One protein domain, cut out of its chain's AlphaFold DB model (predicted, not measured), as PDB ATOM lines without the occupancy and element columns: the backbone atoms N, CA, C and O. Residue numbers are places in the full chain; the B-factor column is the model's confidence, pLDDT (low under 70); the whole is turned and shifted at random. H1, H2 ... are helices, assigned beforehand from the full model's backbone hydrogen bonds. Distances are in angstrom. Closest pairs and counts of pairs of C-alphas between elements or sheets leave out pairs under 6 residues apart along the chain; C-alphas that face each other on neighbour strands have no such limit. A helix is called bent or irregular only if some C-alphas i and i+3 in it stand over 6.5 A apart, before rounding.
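What this domain is: This is residues 2 to 37 and 51 to 160 of the 301 residues of an uncharacterized protein of Araneus ventricosus (UniProt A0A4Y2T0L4). The long helix H4 and H5 fold back on each other as a helical hairpin at the core, and short H7 packs on H5 at a steep angle, with H8 and H9 each packed side by side with H7, their lines at small angles to its own. H6 packs on H4, H3 folds back loosely beside the beginning of H4, H1 runs near H5, and residues 24 to 37, with H2, stick out from the body. The printed part has 146 residues with nine named helices, H1 to H9 in order, and no named strand; the class is all helix. It is compact, with a radius of gyration of the C-alphas of 16.3 A and spans of 49 by 42 by 29 A.

Where its parts are: H4, residues 65 to 88, is the longest helix at 37.6 A, from C-alpha 65 at (-41.872, 0.248, -46.660). H5, residues 92 to 108, measures 25.3 A. Before them stand H1, residues 13 to 24, 15.9 A long from C-alpha 13 at (-40.660, -16.578, -36.229), H2, residues 28 to 37, and H3, residues 51 to 60. After them come H6, residues 111 to 120, H7, residues 122 to 128, H8, residues 135 to 145, and H9, residues 151 to 160, which ends at C-alpha 160, (-54.793, -30.712, -54.761). H4, H8 and H9 are irregular: C-alphas 85 and 88, 136 and 139, and 152 and 155 are each 7.1 A apart.

How they stand to each other: H4 and H5 touch as a hairpin at a shallow tilt of 20 degrees, opposite ways, the closest C-alphas being those of Val 76 and Leu 102, 6.3 A apart. With residues 73 to 77 alone H4 touches H6, closest at the C-alphas of Leu 73 and Gln 113, 7.2 A. The hub, H7, touches residues 96 to 103 of H5 alone, at a steep tilt of 62 degrees; the C-alphas of Ala 99 and Cys 128 are closest, 4.7 A. H7 and H8 form a hairpin at 1 degree, closest at Pro 122 and Ile 145, C-alphas 5.6 A apart. H9 touches H7 at 11 degrees, the same way, closest at the C-alphas of Gly 123 and Leu 157, 5.2 A. H3 is close to but not clearly touching H4, with the C-alphas of Glu 60 and Arg 68 closest at 6.9 A. H1 and H5 are near each other, with 7 pairs of C-alphas within 10 A, while H1 and H2 are apart. Each O i to N i+4 pair is within hydrogen-bond range in H1, H2, H3, H6 and H7, against 15 of 20 in H4, 11 of 13 in H5, 4 of 6 in H9 and 3 of 7 in H8, where 6 of 8 O i to N i+3 pairs are.

The domain as a whole: The farthest C-alphas, of Glu 2 and Gln 36, are 52.8 A apart. Residues 38 to 50 are not printed, and C-alphas 37 and 51 are 22.6 A apart across this cut. Of the links printed whole, none is long. Mean pLDDT of the printed part is 74.3, with 54 residues under 70, among them 2 to 14, 20 to 37, 51 to 60 and 84 to 95.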
ATOM      1  N   GLU A   2     -69.012  -9.536 -36.851       34.66
ATOM      2  CA  GLU A   2     -67.806 -10.046 -37.506       34.66
ATOM      3  C   GLU A   2     -66.845 -10.470 -36.395       34.66
ATOM      4  O   GLU A   2     -66.319  -9.626 -35.667       34.66
ATOM      5  N   LYS A   3     -66.654 -11.782 -36.200       41.78
ATOM      6  CA  LYS A   3     -65.440 -12.247 -35.532       41.78
ATOM      7  C   LYS A   3     -64.314 -11.661 -36.372       41.78
ATOM      8  O   LYS A   3     -64.194 -12.025 -37.540       41.78
ATOM      9  N   GLN A   4     -63.533 -10.741 -35.809       42.59
ATOM     10  CA  GLN A   4     -62.207 -10.477 -36.342       42.59
ATOM     11  C   GLN A   4     -61.510 -11.831 -36.320       42.59
ATOM     12  O   GLN A   4     -61.088 -12.305 -35.265       42.59
ATOM     13  N   LEU A   5     -61.494 -12.510 -37.467       47.09
ATOM     14  CA  LEU A   5     -60.552 -13.579 -37.701       47.09
ATOM     15  C   LEU A   5     -59.214 -12.920 -37.398       47.09
ATOM     16  O   LEU A   5     -58.829 -11.965 -38.073       47.09
ATOM     17  N   ASN A   6     -58.555 -13.360 -36.325       52.03
ATOM     18  CA  ASN A   6     -57.143 -13.090 -36.098       52.03
ATOM     19  C   ASN A   6     -56.400 -13.843 -37.206       52.03
ATOM     20  O   ASN A   6     -55.791 -14.877 -36.993       52.03
ATOM     21  N   PHE A   7     -56.560 -13.325 -38.417       55.25
ATOM     22  CA  PHE A   7     -56.116 -13.847 -39.693       55.25
ATOM     23  C   PHE A   7     -54.597 -13.871 -39.762       55.25
ATOM     24  O   PHE A   7     -53.994 -14.584 -40.559       55.25
ATOM     25  N   VAL A   8     -53.975 -13.075 -38.897       51.56
ATOM     26  CA  VAL A   8     -52.548 -13.067 -38.737       51.56
ATOM     27  C   VAL A   8     -52.161 -14.484 -38.344       51.56
ATOM     28  O   VAL A   8     -52.397 -14.913 -37.215       51.56
ATOM     29  N   LEU A   9     -51.539 -15.178 -39.294       58.22
ATOM     30  CA  LEU A   9     -50.491 -16.155 -39.062       58.22
ATOM     31  C   LEU A   9     -49.457 -15.493 -38.129       58.22
ATOM     32  O   LEU A   9     -48.339 -15.207 -38.535       58.22
ATOM     33  N   LYS A  10     -49.819 -15.201 -36.867       57.94
ATOM     34  CA  LYS A  10     -48.907 -14.844 -35.774       57.94
ATOM     35  C   LYS A  10     -48.267 -16.129 -35.293       57.94
ATOM     36  O   LYS A  10     -48.156 -16.365 -34.100       57.94
ATOM     37  N   LEU A  11     -47.865 -16.957 -36.242       60.28
ATOM     38  CA  LEU A  11     -46.781 -17.856 -35.993       60.28
ATOM     39  C   LEU A  11     -45.606 -16.917 -35.800       60.28
ATOM     40  O   LEU A  11     -45.164 -16.231 -36.723       60.28
ATOM     41  N   SER A  12     -45.176 -16.797 -34.556       65.38
ATOM     42  CA  SER A  12     -43.910 -16.158 -34.270       65.38
ATOM     43  C   SER A  12     -42.836 -16.802 -35.151       65.38
ATOM     44  O   SER A  12     -42.906 -17.986 -35.498       65.38
ATOM     45  N   LEU A  13     -41.814 -16.028 -35.517       61.62
ATOM     46  CA  LEU A  13     -40.660 -16.578 -36.229       61.62
ATOM     47  C   LEU A  13     -40.080 -17.789 -35.471       61.62
ATOM     48  O   LEU A  13     -39.576 -18.719 -36.090       61.62
ATOM     49  N   GLU A  14     -40.200 -17.786 -34.140       66.50
ATOM     50  CA  GLU A  14     -39.857 -18.893 -33.252       66.50
ATOM     51  C   GLU A  14     -40.749 -20.123 -33.464       66.50
ATOM     52  O   GLU A  14     -40.211 -21.205 -33.644       66.50
ATOM     53  N   GLU A  15     -42.076 -19.996 -33.535       70.62
ATOM     54  CA  GLU A  15     -42.974 -21.122 -33.847       70.62
ATOM     55  C   GLU A  15     -42.745 -21.675 -35.253       70.62
ATOM     56  O   GLU A  15     -42.712 -22.891 -35.430       70.62
ATOM     57  N   MET A  16     -42.530 -20.808 -36.249       70.94
ATOM     58  CA  MET A  16     -42.163 -21.246 -37.599       70.94
ATOM     59  C   MET A  16     -40.807 -21.961 -37.604       70.94
ATOM     60  O   MET A  16     -40.644 -22.991 -38.259       70.94
ATOM     61  N   ALA A  17     -39.828 -21.435 -36.863       67.12
ATOM     62  CA  ALA A  17     -38.512 -22.043 -36.723       67.12
ATOM     63  C   ALA A  17     -38.577 -23.366 -35.956       67.12
ATOM     64  O   ALA A  17     -37.934 -24.312 -36.379       67.12
ATOM     65  N   LEU A  18     -39.375 -23.475 -34.894       71.44
ATOM     66  CA  LEU A  18     -39.592 -24.703 -34.126       71.44
ATOM     67  C   LEU A  18     -40.261 -25.768 -34.985       71.44
ATOM     68  O   LEU A  18     -39.779 -26.894 -35.039       71.44
ATOM     69  N   ARG A  19     -41.306 -25.400 -35.730       71.06
ATOM     70  CA  ARG A  19     -41.958 -26.260 -36.721       71.06
ATOM     71  C   ARG A  19     -40.957 -26.763 -37.768       71.06
ATOM     72  O   ARG A  19     -40.893 -27.963 -38.019       71.06
ATOM     73  N   ARG A  20     -40.081 -25.890 -38.282       65.31
ATOM     74  CA  ARG A  20     -38.975 -26.277 -39.178       65.31
ATOM     75  C   ARG A  20     -37.890 -27.113 -38.500       65.31
ATOM     76  O   ARG A  20     -37.322 -27.992 -39.136       65.31
ATOM     77  N   VAL A  21     -37.548 -26.850 -37.245       61.09
ATOM     78  CA  VAL A  21     -36.542 -27.608 -36.489       61.09
ATOM     79  C   VAL A  21     -37.060 -29.015 -36.215       61.09
ATOM     80  O   VAL A  21     -36.318 -29.964 -36.417       61.09
ATOM     81  N   VAL A  22     -38.341 -29.172 -35.877       58.94
ATOM     82  CA  VAL A  22     -39.012 -30.475 -35.755       58.94
ATOM     83  C   VAL A  22     -38.988 -31.243 -37.083       58.94
ATOM     84  O   VAL A  22     -38.704 -32.436 -37.076       58.94
ATOM     85  N   VAL A  23     -39.188 -30.566 -38.222       55.47
ATOM     86  CA  VAL A  23     -39.029 -31.162 -39.567       55.47
ATOM     87  C   VAL A  23     -37.575 -31.582 -39.843       55.47
ATOM     88  O   VAL A  23     -37.334 -32.642 -40.411       55.47
ATOM     89  N   ASN A  24     -36.592 -30.790 -39.407       52.66
ATOM     90  CA  ASN A  24     -35.163 -31.072 -39.597       52.66
ATOM     91  C   ASN A  24     -34.554 -32.023 -38.542       52.66
ATOM     92  O   ASN A  24     -33.377 -32.356 -38.651       52.66
ATOM     93  N   LEU A  25     -35.315 -32.450 -37.527       45.31
ATOM     94  CA  LEU A  25     -34.866 -33.352 -36.452       45.31
ATOM     95  C   LEU A  25     -35.109 -34.844 -36.754       45.31
ATOM     96  O   LEU A  25     -34.906 -35.688 -35.879       45.31
ATOM     97  N   TRP A  26     -35.482 -35.199 -37.988       43.53
ATOM     98  CA  TRP A  26     -35.238 -36.550 -38.510       43.53
ATOM     99  C   TRP A  26     -33.731 -36.822 -38.524       43.53
ATOM    100  O   TRP A  26     -32.932 -35.914 -38.755       43.53
ATOM    101  N   THR A  27     -33.327 -38.047 -38.184       50.75
ATOM    102  CA  THR A  27     -31.938 -38.315 -37.795       50.75
ATOM    103  C   THR A  27     -30.961 -37.962 -38.916       50.75
ATOM    104  O   THR A  27     -31.262 -38.126 -40.097       50.75
ATOM    105  N   GLU A  28     -29.754 -37.514 -38.555       42.28
ATOM    106  CA  GLU A  28     -28.650 -37.237 -39.494       42.28
ATOM    107  C   GLU A  28     -28.478 -38.361 -40.536       42.28
ATOM    108  O   GLU A  28     -28.152 -38.113 -41.695       42.28
ATOM    109  N   ASN A  29     -28.774 -39.601 -40.140       45.47
ATOM    110  CA  ASN A  29     -28.700 -40.793 -40.974       45.47
ATOM    111  C   ASN A  29     -29.767 -40.840 -42.089       45.47
ATOM    112  O   ASN A  29     -29.469 -41.280 -43.199       45.47
ATOM    113  N   ASP A  30     -30.979 -40.339 -41.837       45.41
ATOM    114  CA  ASP A  30     -32.060 -40.246 -42.832       45.41
ATOM    115  C   ASP A  30     -31.740 -39.173 -43.884       45.41
ATOM    116  O   ASP A  30     -31.954 -39.366 -45.084       45.41
ATOM    117  N   ILE A  31     -31.112 -38.080 -43.439       41.81
ATOM    118  CA  ILE A  31     -30.606 -36.997 -44.287       41.81
ATOM    119  C   ILE A  31     -29.464 -37.505 -45.179       41.81
ATOM    120  O   ILE A  31     -29.477 -37.268 -46.388       41.81
ATOM    121  N   PHE A  32     -28.506 -38.263 -44.633       41.50
ATOM    122  CA  PHE A  32     -27.429 -38.865 -45.425       41.50
ATOM    123  C   PHE A  32     -27.945 -39.908 -46.427       41.50
ATOM    124  O   PHE A  32     -27.518 -39.883 -47.582       41.50
ATOM    125  N   CYS A  33     -28.907 -40.755 -46.052       45.47
ATOM    126  CA  CYS A  33     -29.549 -41.708 -46.964       45.47
ATOM    127  C   CYS A  33     -30.311 -41.010 -48.101       45.47
ATOM    128  O   CYS A  33     -30.207 -41.422 -49.260       45.47
ATOM    129  N   ALA A  34     -31.043 -39.933 -47.807       41.34
ATOM    130  CA  ALA A  34     -31.724 -39.135 -48.822       41.34
ATOM    131  C   ALA A  34     -30.718 -38.438 -49.758       41.34
ATOM    132  O   ALA A  34     -30.872 -38.509 -50.974       41.34
ATOM    133  N   ILE A  35     -29.642 -37.852 -49.218       39.56
ATOM    134  CA  ILE A  35     -28.571 -37.186 -49.982       39.56
ATOM    135  C   ILE A  35     -27.796 -38.174 -50.866       39.56
ATOM    136  O   ILE A  35     -27.467 -37.852 -52.009       39.56
ATOM    137  N   GLN A  36     -27.513 -39.378 -50.374       37.91
ATOM    138  CA  GLN A  36     -26.770 -40.399 -51.113       37.91
ATOM    139  C   GLN A  36     -27.619 -40.988 -52.251       37.91
ATOM    140  O   GLN A  36     -27.140 -41.088 -53.380       37.91
ATOM    141  N   ASN A  37     -28.917 -41.216 -52.014       38.75
ATOM    142  CA  ASN A  37     -29.881 -41.588 -53.056       38.75
ATOM    143  C   ASN A  37     -30.125 -40.472 -54.093       38.75
ATOM    144  O   ASN A  37     -30.472 -40.766 -55.241       38.75
ATOM    145  N   LYS A  51     -30.946 -20.457 -50.750       45.25
ATOM    146  CA  LYS A  51     -30.351 -19.125 -50.941       45.25
ATOM    147  C   LYS A  51     -31.367 -17.986 -50.884       45.25
ATOM    148  O   LYS A  51     -30.959 -16.857 -50.626       45.25
ATOM    149  N   SER A  52     -32.657 -18.248 -51.113       53.34
ATOM    150  CA  SER A  52     -33.659 -17.179 -51.141       53.34
ATOM    151  C   SER A  52     -33.800 -16.500 -49.775       53.34
ATOM    152  O   SER A  52     -33.805 -15.281 -49.732       53.34
ATOM    153  N   ASN A  53     -33.815 -17.238 -48.659       51.56
ATOM    154  CA  ASN A  53     -34.070 -16.652 -47.335       51.56
ATOM    155  C   ASN A  53     -32.964 -15.688 -46.856       51.56
ATOM    156  O   ASN A  53     -33.271 -14.651 -46.274       51.56
ATOM    157  N   GLU A  54     -31.688 -15.987 -47.116       55.06
ATOM    158  CA  GLU A  54     -30.575 -15.087 -46.754       55.06
ATOM    159  C   GLU A  54     -30.471 -13.876 -47.697       55.06
ATOM    160  O   GLU A  54     -30.203 -12.753 -47.258       55.06
ATOM    161  N   LEU A  55     -30.741 -14.081 -48.992       54.69
ATOM    162  CA  LEU A  55     -30.817 -12.993 -49.970       54.69
ATOM    163  C   LEU A  55     -31.995 -12.061 -49.680       54.69
ATOM    164  O   LEU A  55     -31.823 -10.847 -49.739       54.69
ATOM    165  N   TRP A  56     -33.156 -12.607 -49.312       60.84
ATOM    166  CA  TRP A  56     -34.343 -11.823 -48.982       60.84
ATOM    167  C   TRP A  56     -34.121 -10.937 -47.762       60.84
ATOM    168  O   TRP A  56     -34.433  -9.758 -47.854       60.84
ATOM    169  N   LYS A  57     -33.482 -11.431 -46.691       61.84
ATOM    170  CA  LYS A  57     -33.114 -10.584 -45.539       61.84
ATOM    171  C   LYS A  57     -32.218  -9.407 -45.934       61.84
ATOM    172  O   LYS A  57     -32.437  -8.282 -45.510       61.84
ATOM    173  N   THR A  58     -31.240  -9.650 -46.807       60.97
ATOM    174  CA  THR A  58     -30.308  -8.604 -47.266       60.97
ATOM    175  C   THR A  58     -30.981  -7.566 -48.176       60.97
ATOM    176  O   THR A  58     -30.548  -6.413 -48.240       60.97
ATOM    177  N   VAL A  59     -32.006  -7.979 -48.928       58.78
ATOM    178  CA  VAL A  59     -32.820  -7.095 -49.774       58.78
ATOM    179  C   VAL A  59     -33.817  -6.309 -48.924       58.78
ATOM    180  O   VAL A  59     -33.976  -5.115 -49.146       58.78
ATOM    181  N   GLU A  60     -34.428  -6.944 -47.924       63.31
ATOM    182  CA  GLU A  60     -35.407  -6.340 -47.017       63.31
ATOM    183  C   GLU A  60     -34.836  -5.130 -46.268       63.31
ATOM    184  O   GLU A  60     -35.470  -4.077 -46.255       63.31
ATOM    185  N   ASP A  61     -33.598  -5.222 -45.771       72.38
ATOM    186  CA  ASP A  61     -32.916  -4.125 -45.062       72.38
ATOM    187  C   ASP A  61     -32.651  -2.877 -45.934       72.38
ATOM    188  O   ASP A  61     -32.252  -1.828 -45.423       72.38
ATOM    189  N   LYS A  62     -32.830  -2.972 -47.257       75.12
ATOM    190  CA  LYS A  62     -32.532  -1.897 -48.219       75.12
ATOM    191  C   LYS A  62     -33.768  -1.283 -48.870       75.12
ATOM    192  O   LYS A  62     -33.613  -0.296 -49.588       75.12
ATOM    193  N   LEU A  63     -34.955  -1.849 -48.659       76.00
ATOM    194  CA  LEU A  63     -36.193  -1.376 -49.280       76.00
ATOM    195  C   LEU A  63     -36.923  -0.380 -48.381       76.00
ATOM    196  O   LEU A  63     -36.949  -0.508 -47.157       76.00
ATOM    197  N   THR A  64     -37.576   0.602 -48.999       83.69
ATOM    198  CA  THR A  64     -38.588   1.401 -48.299       83.69
ATOM    199  C   THR A  64     -39.817   0.542 -47.975       83.69
ATOM    200  O   THR A  64     -40.040  -0.507 -48.582       83.69
ATOM    201  N   ASN A  65     -40.654   0.985 -47.029       82.06
ATOM    202  CA  ASN A  65     -41.872   0.248 -46.660       82.06
ATOM    203  C   ASN A  65     -42.802   0.013 -47.866       82.06
ATOM    204  O   ASN A  65     -43.337  -1.080 -48.016       82.06
ATOM    205  N   GLU A  66     -42.953   1.007 -48.746       83.06
ATOM    206  CA  GLU A  66     -43.797   0.908 -49.945       83.06
ATOM    207  C   GLU A  66     -43.229  -0.095 -50.962       83.06
ATOM    208  O   GLU A  66     -43.954  -0.944 -51.482       83.06
ATOM    209  N   GLU A  67     -41.918  -0.051 -51.217       77.38
ATOM    210  CA  GLU A  67     -41.257  -0.996 -52.123       77.38
ATOM    211  C   GLU A  67     -41.298  -2.426 -51.580       77.38
ATOM    212  O   GLU A  67     -41.478  -3.373 -52.352       77.38
ATOM    213  N   ARG A  68     -41.168  -2.594 -50.260       78.50
ATOM    214  CA  ARG A  68     -41.306  -3.891 -49.595       78.50
ATOM    215  C   ARG A  68     -42.710  -4.452 -49.793       78.50
ATOM    216  O   ARG A  68     -42.846  -5.604 -50.197       78.50
ATOM    217  N   ASP A  69     -43.736  -3.639 -49.573       83.38
ATOM    218  CA  ASP A  69     -45.135  -4.050 -49.685       83.38
ATOM    219  C   ASP A  69     -45.493  -4.506 -51.110       83.38
ATOM    220  O   ASP A  69     -46.125  -5.551 -51.301       83.38
ATOM    221  N   VAL A  70     -45.025  -3.777 -52.127       82.50
ATOM    222  CA  VAL A  70     -45.186  -4.170 -53.536       82.50
ATOM    223  C   VAL A  70     -44.391  -5.442 -53.850       82.50
ATOM    224  O   VAL A  70     -44.910  -6.358 -54.496       82.50
ATOM    225  N   SER A  71     -43.151  -5.537 -53.366       82.62
ATOM    226  CA  SER A  71     -42.276  -6.691 -53.604       82.62
ATOM    227  C   SER A  71     -42.822  -7.976 -52.984       82.62
ATOM    228  O   SER A  71     -42.745  -9.029 -53.615       82.62
ATOM    229  N   LEU A  72     -43.430  -7.901 -51.795       84.69
ATOM    230  CA  LEU A  72     -44.076  -9.040 -51.139       84.69
ATOM    231  C   LEU A  72     -45.239  -9.576 -51.978       84.69
ATOM    232  O   LEU A  72     -45.313 -10.780 -52.229       84.69
ATOM    233  N   LEU A  73     -46.122  -8.697 -52.463       88.12
ATOM    234  CA  LEU A  73     -47.243  -9.104 -53.316       88.12
ATOM    235  C   LEU A  73     -46.759  -9.744 -54.620       88.12
ATOM    236  O   LEU A  73     -47.301 -10.774 -55.033       88.12
ATOM    237  N   ILE A  74     -45.740  -9.170 -55.260       85.06
ATOM    238  CA  ILE A  74     -45.136  -9.744 -56.470       85.06
ATOM    239  C   ILE A  74     -44.531 -11.115 -56.159       85.06
ATOM    240  O   ILE A  74     -44.832 -12.080 -56.861       85.06
ATOM    241  N   GLY A  75     -43.742 -11.221 -55.088       85.12
ATOM    242  CA  GLY A  75     -43.078 -12.456 -54.672       85.12
ATOM    243  C   GLY A  75     -44.067 -13.584 -54.395       85.12
ATOM    244  O   GLY A  75     -43.922 -14.675 -54.938       85.12
ATOM    245  N   VAL A  76     -45.130 -13.310 -53.637       88.50
ATOM    246  CA  VAL A  76     -46.186 -14.293 -53.355       88.50
ATOM    247  C   VAL A  76     -46.903 -14.743 -54.624       88.50
ATOM    248  O   VAL A  76     -47.099 -15.938 -54.831       88.50
ATOM    249  N   ASN A  77     -47.275 -13.813 -55.508       88.31
ATOM    250  CA  ASN A  77     -47.933 -14.179 -56.762       88.31
ATOM    251  C   ASN A  77     -47.007 -14.985 -57.686       88.31
ATOM    252  O   ASN A  77     -47.486 -15.894 -58.365       88.31
ATOM    253  N   ALA A  78     -45.709 -14.670 -57.709       85.56
ATOM    254  CA  ALA A  78     -44.716 -15.425 -58.464       85.56
ATOM    255  C   ALA A  78     -44.605 -16.852 -57.917       85.56
ATOM    256  O   ALA A  78     -44.813 -17.802 -58.664       85.56
ATOM    257  N   VAL A  79     -44.418 -16.997 -56.602       85.56
ATOM    258  CA  VAL A  79     -44.374 -18.293 -55.911       85.56
ATOM    259  C   VAL A  79     -45.620 -19.119 -56.251       85.56
ATOM    260  O   VAL A  79     -45.499 -20.234 -56.758       85.56
ATOM    261  N   ILE A  80     -46.827 -18.566 -56.082       86.69
ATOM    262  CA  ILE A  80     -48.084 -19.263 -56.414       86.69
ATOM    263  C   ILE A  80     -48.156 -19.659 -57.897       86.69
ATOM    264  O   ILE A  80     -48.669 -20.736 -58.214       86.69
ATOM    265  N   SER A  81     -47.668 -18.822 -58.811       83.06
ATOM    266  CA  SER A  81     -47.692 -19.123 -60.247       83.06
ATOM    267  C   SER A  81     -46.790 -20.310 -60.585       83.06
ATOM    268  O   SER A  81     -47.242 -21.214 -61.287       83.06
ATOM    269  N   GLU A  82     -45.592 -20.369 -60.001       79.62
ATOM    270  CA  GLU A  82     -44.642 -21.482 -60.162       79.62
ATOM    271  C   GLU A  82     -45.189 -22.806 -59.595       79.62
ATOM    272  O   GLU A  82     -44.912 -23.884 -60.117       79.62
ATOM    273  N   SER A  83     -46.060 -22.753 -58.576       76.88
ATOM    274  CA  SER A  83     -46.684 -23.957 -57.991       76.88
ATOM    275  C   SER A  83     -47.560 -24.754 -58.963       76.88
ATOM    276  O   SER A  83     -47.892 -25.917 -58.710       76.88
ATOM    277  N   ARG A  84     -48.002 -24.140 -60.073       64.31
ATOM    278  CA  ARG A  84     -48.910 -24.783 -61.035       64.31
ATOM    279  C   ARG A  84     -48.279 -25.990 -61.718       64.31
ATOM    280  O   ARG A  84     -49.033 -26.912 -62.053       64.31
ATOM    281  N   ASP A  85     -46.955 -25.991 -61.839       61.19
ATOM    282  CA  ASP A  85     -46.173 -26.998 -62.557       61.19
ATOM    283  C   ASP A  85     -45.845 -28.225 -61.695       61.19
ATOM    284  O   ASP A  85     -45.456 -29.272 -62.207       61.19
ATOM    285  N   TRP A  86     -46.039 -28.137 -60.376       61.75
ATOM    286  CA  TRP A  86     -45.534 -29.146 -59.435       61.75
ATOM    287  C   TRP A  86     -46.557 -30.234 -59.102       61.75
ATOM    288  O   TRP A  86     -46.239 -31.196 -58.405       61.75
ATOM    289  N   ARG A  87     -47.778 -30.109 -59.639       57.56
ATOM    290  CA  ARG A  87     -48.895 -31.048 -59.437       57.56
ATOM    291  C   ARG A  87     -48.646 -32.451 -60.000       57.56
ATOM    292  O   ARG A  87     -49.400 -33.355 -59.683       57.56
ATOM    293  N   PHE A  88     -47.616 -32.633 -60.828       55.62
ATOM    294  CA  PHE A  88     -47.358 -33.896 -61.532       55.62
ATOM    295  C   PHE A  88     -45.896 -34.363 -61.447       55.62
ATOM    296  O   PHE A  88     -45.494 -35.282 -62.161       55.62
ATOM    297  N   GLY A  89     -45.079 -33.722 -60.604       59.19
ATOM    298  CA  GLY A  89     -43.672 -34.077 -60.430       59.19
ATOM    299  C   GLY A  89     -43.473 -35.096 -59.300       59.19
ATOM    300  O   GLY A  89     -44.109 -34.960 -58.260       59.19
ATOM    301  N   PRO A  90     -42.547 -36.068 -59.422       55.94
ATOM    302  CA  PRO A  90     -42.261 -37.073 -58.386       55.94
ATOM    303  C   PRO A  90     -41.546 -36.507 -57.137       55.94
ATOM    304  O   PRO A  90     -40.914 -37.252 -56.392       55.94
ATOM    305  N   TYR A  91     -41.588 -35.192 -56.910       61.38
ATOM    306  CA  TYR A  91     -40.748 -34.493 -55.939       61.38
ATOM    307  C   TYR A  91     -41.589 -33.841 -54.831       61.38
ATOM    308  O   TYR A  91     -41.665 -32.616 -54.743       61.38
ATOM    309  N   ALA A  92     -42.181 -34.655 -53.949       56.62
ATOM    310  CA  ALA A  92     -42.936 -34.192 -52.773       56.62
ATOM    311  C   ALA A  92     -42.145 -33.182 -51.907       56.62
ATOM    312  O   ALA A  92     -42.686 -32.174 -51.463       56.62
ATOM    313  N   PHE A  93     -40.823 -33.363 -51.794       56.69
ATOM    314  CA  PHE A  93     -39.917 -32.464 -51.062       56.69
ATOM    315  C   PHE A  93     -39.860 -31.022 -51.601       56.69
ATOM    316  O   PHE A  93     -39.465 -30.097 -50.890       56.69
ATOM    317  N   GLN A  94     -40.221 -30.792 -52.869       67.75
ATOM    318  CA  GLN A  94     -40.314 -29.425 -53.387       67.75
ATOM    319  C   GLN A  94     -41.571 -28.736 -52.850       67.75
ATOM    320  O   GLN A  94     -41.491 -27.578 -52.449       67.75
ATOM    321  N   GLN A  95     -42.693 -29.454 -52.743       68.81
ATOM    322  CA  GLN A  95     -43.980 -28.891 -52.325       68.81
ATOM    323  C   GLN A  95     -43.948 -28.348 -50.889       68.81
ATOM    324  O   GLN A  95     -44.430 -27.241 -50.652       68.81
ATOM    325  N   GLU A  96     -43.279 -29.040 -49.962       71.62
ATOM    326  CA  GLU A  96     -43.097 -28.559 -48.581       71.62
ATOM    327  C   GLU A  96     -42.345 -27.222 -48.536       71.62
ATOM    328  O   GLU A  96     -42.779 -26.274 -47.886       71.62
ATOM    329  N   LYS A  97     -41.261 -27.087 -49.314       79.75
ATOM    330  CA  LYS A  97     -40.507 -25.825 -49.406       79.75
ATOM    331  C   LYS A  97     -41.336 -24.695 -49.996       79.75
ATOM    332  O   LYS A  97     -41.130 -23.535 -49.633       79.75
ATOM    333  N   PHE A  98     -42.242 -25.014 -50.915       82.56
ATOM    334  CA  PHE A  98     -43.174 -24.040 -51.464       82.56
ATOM    335  C   PHE A  98     -44.167 -23.562 -50.407       82.56
ATOM    336  O   PHE A  98     -44.281 -22.351 -50.223       82.56
ATOM    337  N   ALA A  99     -44.817 -24.481 -49.686       85.25
ATOM    338  CA  ALA A  99     -45.749 -24.137 -48.616       85.25
ATOM    339  C   ALA A  99     -45.060 -23.262 -47.561       85.25
ATOM    340  O   ALA A  99     -45.534 -22.174 -47.244       85.25
ATOM    341  N   ASP A 100     -43.868 -23.662 -47.126       84.69
ATOM    342  CA  ASP A 100     -43.040 -22.915 -46.184       84.69
ATOM    343  C   ASP A 100     -42.664 -21.512 -46.669       84.69
ATOM    344  O   ASP A 100     -42.671 -20.556 -45.890       84.69
ATOM    345  N   THR A 101     -42.291 -21.380 -47.944       84.75
ATOM    346  CA  THR A 101     -41.937 -20.082 -48.537       84.75
ATOM    347  C   THR A 101     -43.169 -19.194 -48.633       84.75
ATOM    348  O   THR A 101     -43.107 -18.017 -48.282       84.75
ATOM    349  N   LEU A 102     -44.299 -19.748 -49.072       87.50
ATOM    350  CA  LEU A 102     -45.540 -19.003 -49.211       87.50
ATOM    351  C   LEU A 102     -46.062 -18.532 -47.851       87.50
ATOM    352  O   LEU A 102     -46.377 -17.355 -47.707       87.50
ATOM    353  N   LEU A 103     -46.108 -19.415 -46.852       88.00
ATOM    354  CA  LEU A 103     -46.559 -19.076 -45.502       88.00
ATOM    355  C   LEU A 103     -45.630 -18.059 -44.834       88.00
ATOM    356  O   LEU A 103     -46.116 -17.137 -44.181       88.00
ATOM    357  N   TYR A 104     -44.316 -18.154 -45.062       84.38
ATOM    358  CA  TYR A 104     -43.374 -17.126 -44.622       84.38
ATOM    359  C   TYR A 104     -43.670 -15.767 -45.260       84.38
ATOM    360  O   TYR A 104     -43.841 -14.783 -44.545       84.38
ATOM    361  N   LEU A 105     -43.803 -15.701 -46.585       85.00
ATOM    362  CA  LEU A 105     -44.109 -14.442 -47.267       85.00
ATOM    363  C   LEU A 105     -45.465 -13.864 -46.841       85.00
ATOM    364  O   LEU A 105     -45.578 -12.654 -46.666       85.00
ATOM    365  N   LEU A 106     -46.473 -14.714 -46.627       88.75
ATOM    366  CA  LEU A 106     -47.757 -14.293 -46.073       88.75
ATOM    367  C   LEU A 106     -47.585 -13.734 -44.660       88.75
ATOM    368  O   LEU A 106     -48.165 -12.698 -44.368       88.75
ATOM    369  N   SER A 107     -46.763 -14.342 -43.798       85.44
ATOM    370  CA  SER A 107     -46.543 -13.846 -42.428       85.44
ATOM    371  C   SER A 107     -45.923 -12.439 -42.367       85.44
ATOM    372  O   SER A 107     -46.166 -11.711 -41.409       85.44
ATOM    373  N   LEU A 108     -45.172 -12.033 -43.401       84.25
ATOM    374  CA  LEU A 108     -44.587 -10.689 -43.517       84.25
ATOM    375  C   LEU A 108     -45.582  -9.624 -44.002       84.25
ATOM    376  O   LEU A 108     -45.321  -8.429 -43.866       84.25
ATOM    377  N   MET A 109     -46.699 -10.039 -44.596       87.69
ATOM    378  CA  MET A 109     -47.710  -9.131 -45.127       87.69
ATOM    379  C   MET A 109     -48.632  -8.597 -44.030       87.69
ATOM    380  O   MET A 109     -48.946  -9.279 -43.053       87.69
ATOM    381  N   ASN A 110     -49.147  -7.387 -44.239       89.31
ATOM    382  CA  ASN A 110     -50.239  -6.870 -43.425       89.31
ATOM    383  C   ASN A 110     -51.571  -7.575 -43.764       89.31
ATOM    384  O   ASN A 110     -51.710  -8.248 -44.786       89.31
ATOM    385  N   HIS A 111     -52.577  -7.395 -42.908       88.25
ATOM    386  CA  HIS A 111     -53.874  -8.064 -43.042       88.25
ATOM    387  C   HIS A 111     -54.560  -7.821 -44.399       88.25
ATOM    388  O   HIS A 111     -55.150  -8.733 -44.976       88.25
ATOM    389  N   GLU A 112     -54.497  -6.595 -44.922       91.25
ATOM    390  CA  GLU A 112     -55.141  -6.239 -46.189       91.25
ATOM    391  C   GLU A 112     -54.489  -6.964 -47.370       91.25
ATOM    392  O   GLU A 112     -55.183  -7.556 -48.200       91.25
ATOM    393  N   GLN A 113     -53.156  -7.003 -47.397       92.25
ATOM    394  CA  GLN A 113     -52.387  -7.729 -48.408       92.25
ATOM    395  C   GLN A 113     -52.647  -9.232 -48.347       92.25
ATOM    396  O   GLN A 113     -52.910  -9.850 -49.379       92.25
ATOM    397  N   GLN A 114     -52.616  -9.836 -47.156       91.75
ATOM    398  CA  GLN A 114     -52.869 -11.270 -47.053       91.75
ATOM    399  C   GLN A 114     -54.290 -11.604 -47.533       91.75
ATOM    400  O   GLN A 114     -54.479 -12.544 -48.307       91.75
ATOM    401  N   MET A 115     -55.283 -10.792 -47.154       92.12
ATOM    402  CA  MET A 115     -56.661 -10.943 -47.620       92.12
ATOM    403  C   MET A 115     -56.770 -10.808 -49.145       92.12
ATOM    404  O   MET A 115     -57.507 -11.560 -49.783       92.12
ATOM    405  N   GLN A 116     -56.018  -9.884 -49.750       93.88
ATOM    406  CA  GLN A 116     -55.949  -9.742 -51.204       93.88
ATOM    407  C   GLN A 116     -55.420 -11.018 -51.872       93.88
ATOM    408  O   GLN A 116     -55.983 -11.463 -52.874       93.88
ATOM    409  N   VAL A 117     -54.364 -11.627 -51.324       92.62
ATOM    410  CA  VAL A 117     -53.814 -12.876 -51.863       92.62
ATOM    411  C   VAL A 117     -54.794 -14.034 -51.668       92.62
ATOM    412  O   VAL A 117     -55.037 -14.770 -52.624       92.62
ATOM    413  N   LEU A 118     -55.394 -14.182 -50.482       91.62
ATOM    414  CA  LEU A 118     -56.347 -15.263 -50.203       91.62
ATOM    415  C   LEU A 118     -57.568 -15.204 -51.116       91.62
ATOM    416  O   LEU A 118     -57.954 -16.228 -51.667       91.62
ATOM    417  N   LYS A 119     -58.127 -14.012 -51.345       93.25
ATOM    418  CA  LYS A 119     -59.234 -13.819 -52.293       93.25
ATOM    419  C   LYS A 119     -58.854 -14.191 -53.721       93.25
ATOM    420  O   LYS A 119     -59.691 -14.662 -54.481       93.25
ATOM    421  N   LYS A 120     -57.598 -13.950 -54.102       93.88
ATOM    422  CA  LYS A 120     -57.109 -14.208 -55.457       93.88
ATOM    423  C   LYS A 120     -56.763 -15.680 -55.691       93.88
ATOM    424  O   LYS A 120     -56.931 -16.159 -56.807       93.88
ATOM    425  N   HIS A 121     -56.261 -16.379 -54.671       92.25
ATOM    426  CA  HIS A 121     -55.752 -17.753 -54.787       92.25
ATOM    427  C   HIS A 121     -56.235 -18.686 -53.658       92.25
ATOM    428  O   HIS A 121     -55.410 -19.361 -53.031       92.25
ATOM    429  N   PRO A 122     -57.552 -18.771 -53.401       93.00
ATOM    430  CA  PRO A 122     -58.089 -19.413 -52.203       93.00
ATOM    431  C   PRO A 122     -57.689 -20.891 -52.078       93.00
ATOM    432  O   PRO A 122     -57.078 -21.299 -51.091       93.00
ATOM    433  N   GLY A 123     -57.940 -21.692 -53.118       90.94
ATOM    434  CA  GLY A 123     -57.650 -23.130 -53.082       90.94
ATOM    435  C   GLY A 123     -56.155 -23.462 -53.014       90.94
ATOM    436  O   GLY A 123     -55.774 -24.479 -52.438       90.94
ATOM    437  N   LYS A 124     -55.290 -22.602 -53.571       88.50
ATOM    438  CA  LYS A 124     -53.830 -22.795 -53.534       88.50
ATOM    439  C   LYS A 124     -53.261 -22.528 -52.151       88.50
ATOM    440  O   LYS A 124     -52.442 -23.308 -51.670       88.50
ATOM    441  N   ILE A 125     -53.726 -21.466 -51.501       91.06
ATOM    442  CA  ILE A 125     -53.321 -21.180 -50.129       91.06
ATOM    443  C   ILE A 125     -53.823 -22.266 -49.188       91.06
ATOM    444  O   ILE A 125     -53.030 -22.783 -48.408       91.06
ATOM    445  N   LEU A 126     -55.082 -22.695 -49.324       92.19
ATOM    446  CA  LEU A 126     -55.619 -23.772 -48.495       92.19
ATOM    447  C   LEU A 126     -54.789 -25.060 -48.608       92.19
ATOM    448  O   LEU A 126     -54.454 -25.666 -47.595       92.19
ATOM    449  N   SER A 127     -54.375 -25.439 -49.824       89.31
ATOM    450  CA  SER A 127     -53.539 -26.631 -50.016       89.31
ATOM    451  C   SER A 127     -52.167 -26.557 -49.338       89.31
ATOM    452  O   SER A 127     -51.602 -27.599 -49.032       89.31
ATOM    453  N   CYS A 128     -51.642 -25.362 -49.046       88.31
ATOM    454  CA  CYS A 128     -50.360 -25.236 -48.345       88.31
ATOM    455  C   CYS A 128     -50.441 -25.743 -46.904       88.31
ATOM    456  O   CYS A 128     -49.464 -26.277 -46.388       88.31
ATOM    457  N   PHE A 129     -51.614 -25.625 -46.279       89.25
ATOM    458  CA  PHE A 129     -51.845 -26.094 -44.916       89.25
ATOM    459  C   PHE A 129     -52.022 -27.617 -44.823       89.25
ATOM    460  O   PHE A 129     -52.071 -28.151 -43.725       89.25
ATOM    461  N   LEU A 130     -52.086 -28.347 -45.945       86.50
ATOM    462  CA  LEU A 130     -52.109 -29.818 -45.928       86.50
ATOM    463  C   LEU A 130     -50.724 -30.426 -45.681       86.50
ATOM    464  O   LEU A 130     -50.622 -31.582 -45.262       86.50
ATOM    465  N   HIS A 131     -49.665 -29.656 -45.929       83.94
ATOM    466  CA  HIS A 131     -48.294 -30.096 -45.727       83.94
ATOM    467  C   HIS A 131     -47.900 -30.021 -44.257       83.94
ATOM    468  O   HIS A 131     -48.284 -29.101 -43.535       83.94
ATOM    469  N   TRP A 132     -47.096 -30.987 -43.819       79.12
ATOM    470  CA  TRP A 132     -46.538 -30.974 -42.476       79.12
ATOM    471  C   TRP A 132     -45.585 -29.787 -42.325       79.12
ATOM    472  O   TRP A 132     -44.786 -29.552 -43.232       79.12
ATOM    473  N   PRO A 133     -45.643 -29.022 -41.217       82.81
ATOM    474  CA  PRO A 133     -46.430 -29.223 -39.990       82.81
ATOM    475  C   PRO A 133     -47.613 -28.244 -39.847       82.81
ATOM    476  O   PRO A 133     -47.836 -27.702 -38.765       82.81
ATOM    477  N   TRP A 134     -48.313 -27.918 -40.932       85.19
ATOM    478  CA  TRP A 134     -49.301 -26.832 -40.979       85.19
ATOM    479  C   TRP A 134     -50.765 -27.293 -40.868       85.19
ATOM    480  O   TRP A 134     -51.674 -26.466 -40.944       85.19
ATOM    481  N   GLN A 135     -51.007 -28.594 -40.680       86.81
ATOM    482  CA  GLN A 135     -52.345 -29.196 -40.726       86.81
ATOM    483  C   GLN A 135     -53.278 -28.747 -39.610       86.81
ATOM    484  O   GLN A 135     -54.489 -28.708 -39.812       86.81
ATOM    485  N   ASP A 136     -52.734 -28.388 -38.450       85.75
ATOM    486  CA  ASP A 136     -53.510 -27.852 -37.330       85.75
ATOM    487  C   ASP A 136     -54.233 -26.549 -37.699       85.75
ATOM    488  O   ASP A 136     -55.297 -26.263 -37.161       85.75
ATOM    489  N   LEU A 137     -53.701 -25.800 -38.667       88.12
ATOM    490  CA  LEU A 137     -54.299 -24.565 -39.172       88.12
ATOM    491  C   LEU A 137     -55.254 -24.801 -40.352       88.12
ATOM    492  O   LEU A 137     -56.000 -23.898 -40.727       88.12
ATOM    493  N   PHE A 138     -55.251 -25.989 -40.963       91.06
ATOM    494  CA  PHE A 138     -55.979 -26.244 -42.208       91.06
ATOM    495  C   PHE A 138     -57.483 -25.977 -42.074       91.06
ATOM    496  O   PHE A 138     -58.064 -25.279 -42.906       91.06
ATOM    497  N   LEU A 139     -58.113 -26.486 -41.013       90.44
ATOM    498  CA  LEU A 139     -59.554 -26.336 -40.805       90.44
ATOM    499  C   LEU A 139     -59.962 -24.908 -40.430       90.44
ATOM    500  O   LEU A 139     -61.034 -24.458 -40.832       90.44
ATOM    501  N   ASP A 140     -59.108 -24.187 -39.703       87.81
ATOM    502  CA  ASP A 140     -59.352 -22.785 -39.352       87.81
ATOM    503  C   ASP A 140     -59.382 -21.902 -40.605       87.81
ATOM    504  O   ASP A 140     -60.215 -20.999 -40.726       87.81
ATOM    505  N   PHE A 141     -58.511 -22.192 -41.575       89.06
ATOM    506  CA  PHE A 141     -58.501 -21.496 -42.859       89.06
ATOM    507  C   PHE A 141     -59.590 -21.987 -43.815       89.06
ATOM    508  O   PHE A 141     -60.109 -21.178 -44.584       89.06
ATOM    509  N   ALA A 142     -59.972 -23.266 -43.775       92.69
ATOM    510  CA  ALA A 142     -60.990 -23.830 -44.662       92.69
ATOM    511  C   ALA A 142     -62.314 -23.052 -44.612       92.69
ATOM    512  O   ALA A 142     -62.817 -22.641 -45.659       92.69
ATOM    513  N   ASP A 143     -62.825 -22.769 -43.410       88.75
ATOM    514  CA  ASP A 143     -64.075 -22.017 -43.213       88.75
ATOM    515  C   ASP A 143     -64.056 -20.648 -43.897       88.75
ATOM    516  O   ASP A 143     -65.048 -20.202 -44.474       88.75
ATOM    517  N   LEU A 144     -62.910 -19.971 -43.837       89.06
ATOM    518  CA  LEU A 144     -62.740 -18.673 -44.465       89.06
ATOM    519  C   LEU A 144     -62.639 -18.800 -45.986       89.06
ATOM    520  O   LEU A 144     -63.220 -18.006 -46.723       89.06
ATOM    521  N   ILE A 145     -61.908 -19.804 -46.461       91.44
ATOM    522  CA  ILE A 145     -61.649 -20.022 -47.881       91.44
ATOM    523  C   ILE A 145     -62.936 -20.294 -48.661       91.44
ATOM    524  O   ILE A 145     -63.055 -19.795 -49.781       91.44
ATOM    525  N   TRP A 146     -63.926 -20.971 -48.074       92.88
ATOM    526  CA  TRP A 146     -65.225 -21.181 -48.726       92.88
ATOM    527  C   TRP A 146     -65.922 -19.880 -49.130       92.88
ATOM    528  O   TRP A 146     -66.615 -19.849 -50.140       92.88
ATOM    529  N   THR A 147     -65.689 -18.777 -48.410       91.50
ATOM    530  CA  THR A 147     -66.276 -17.468 -48.755       91.50
ATOM    531  C   THR A 147     -65.667 -16.831 -50.008       91.50
ATOM    532  O   THR A 147     -66.244 -15.899 -50.571       91.50
ATOM    533  N   PHE A 148     -64.501 -17.311 -50.447       92.56
ATOM    534  CA  PHE A 148     -63.754 -16.766 -51.582       92.56
ATOM    535  C   PHE A 148     -63.573 -17.759 -52.728       92.56
ATOM    536  O   PHE A 148     -63.233 -17.340 -53.833       92.56
ATOM    537  N   LEU A 149     -63.745 -19.056 -52.475       93.94
ATOM    538  CA  LEU A 149     -63.519 -20.104 -53.457       93.94
ATOM    539  C   LEU A 149     -64.732 -20.224 -54.392       93.94
ATOM    540  O   LEU A 149     -65.793 -20.652 -53.942       93.94
ATOM    541  N   PRO A 150     -64.602 -19.892 -55.687       92.62
ATOM    542  CA  PRO A 150     -65.691 -20.109 -56.626       92.62
ATOM    543  C   PRO A 150     -65.892 -21.610 -56.877       92.62
ATOM    544  O   PRO A 150     -64.923 -22.370 -56.928       92.62
ATOM    545  N   GLU A 151     -67.133 -22.025 -57.143       92.12
ATOM    546  CA  GLU A 151     -67.479 -23.416 -57.489       92.12
ATOM    547  C   GLU A 151     -66.623 -23.975 -58.639       92.12
ATOM    548  O   GLU A 151     -66.230 -25.143 -58.638       92.12
ATOM    549  N   SER A 152     -66.247 -23.124 -59.603       90.62
ATOM    550  CA  SER A 152     -65.369 -23.495 -60.722       90.62
ATOM    551  C   SER A 152     -63.999 -24.028 -60.283       90.62
ATOM    552  O   SER A 152     -63.362 -24.765 -61.035       90.62
ATOM    553  N   ASP A 153     -63.544 -23.668 -59.079       90.38
ATOM    554  CA  ASP A 153     -62.268 -24.097 -58.507       90.38
ATOM    555  C   ASP A 153     -62.382 -25.290 -57.551       90.38
ATOM    556  O   ASP A 153     -61.354 -25.811 -57.111       90.38
ATOM    557  N   TYR A 154     -63.586 -25.795 -57.275       92.25
ATOM    558  CA  TYR A 154     -63.776 -26.952 -56.396       92.25
ATOM    559  C   TYR A 154     -63.000 -28.168 -56.870       92.25
ATOM    560  O   TYR A 154     -62.278 -28.791 -56.096       92.25
ATOM    561  N   LYS A 155     -63.068 -28.466 -58.172       89.12
ATOM    562  CA  LYS A 155     -62.303 -29.564 -58.762       89.12
ATOM    563  C   LYS A 155     -60.800 -29.383 -58.539       89.12
ATOM    564  O   LYS A 155     -60.134 -30.326 -58.135       89.12
ATOM    565  N   ASN A 156     -60.280 -28.172 -58.748       88.31
ATOM    566  CA  ASN A 156     -58.860 -27.878 -58.549       88.31
ATOM    567  C   ASN A 156     -58.436 -28.076 -57.086       88.31
ATOM    568  O   ASN A 156     -57.344 -28.583 -56.835       88.31
ATOM    569  N   LEU A 157     -59.269 -27.661 -56.125       91.38
ATOM    570  CA  LEU A 157     -59.003 -27.867 -54.702       91.38
ATOM    571  C   LEU A 157     -59.025 -29.356 -54.344       91.38
ATOM    572  O   LEU A 157     -58.088 -29.845 -53.718       91.38
ATOM    573  N   THR A 158     -60.051 -30.077 -54.788       90.81
ATOM    574  CA  THR A 158     -60.177 -31.520 -54.577       90.81
ATOM    575  C   THR A 158     -58.999 -32.284 -55.171       90.81
ATOM    576  O   THR A 158     -58.459 -33.161 -54.507       90.81
ATOM    577  N   ASP A 159     -58.551 -31.924 -56.376       86.06
ATOM    578  CA  ASP A 159     -57.373 -32.523 -57.006       86.06
ATOM    579  C   ASP A 159     -56.100 -32.227 -56.184       86.06
ATOM    580  O   ASP A 159     -55.285 -33.121 -55.972       86.06
ATOM    581  N   ASN A 160     -55.935 -31.012 -55.637       85.31
ATOM    582  CA  ASN A 160     -54.793 -30.712 -54.761       85.31
ATOM    583  C   ASN A 160     -54.842 -31.527 -53.454       85.31
ATOM    584  O   ASN A 160     -53.800 -31.994 -53.002       85.31
TER     585      ASN A 160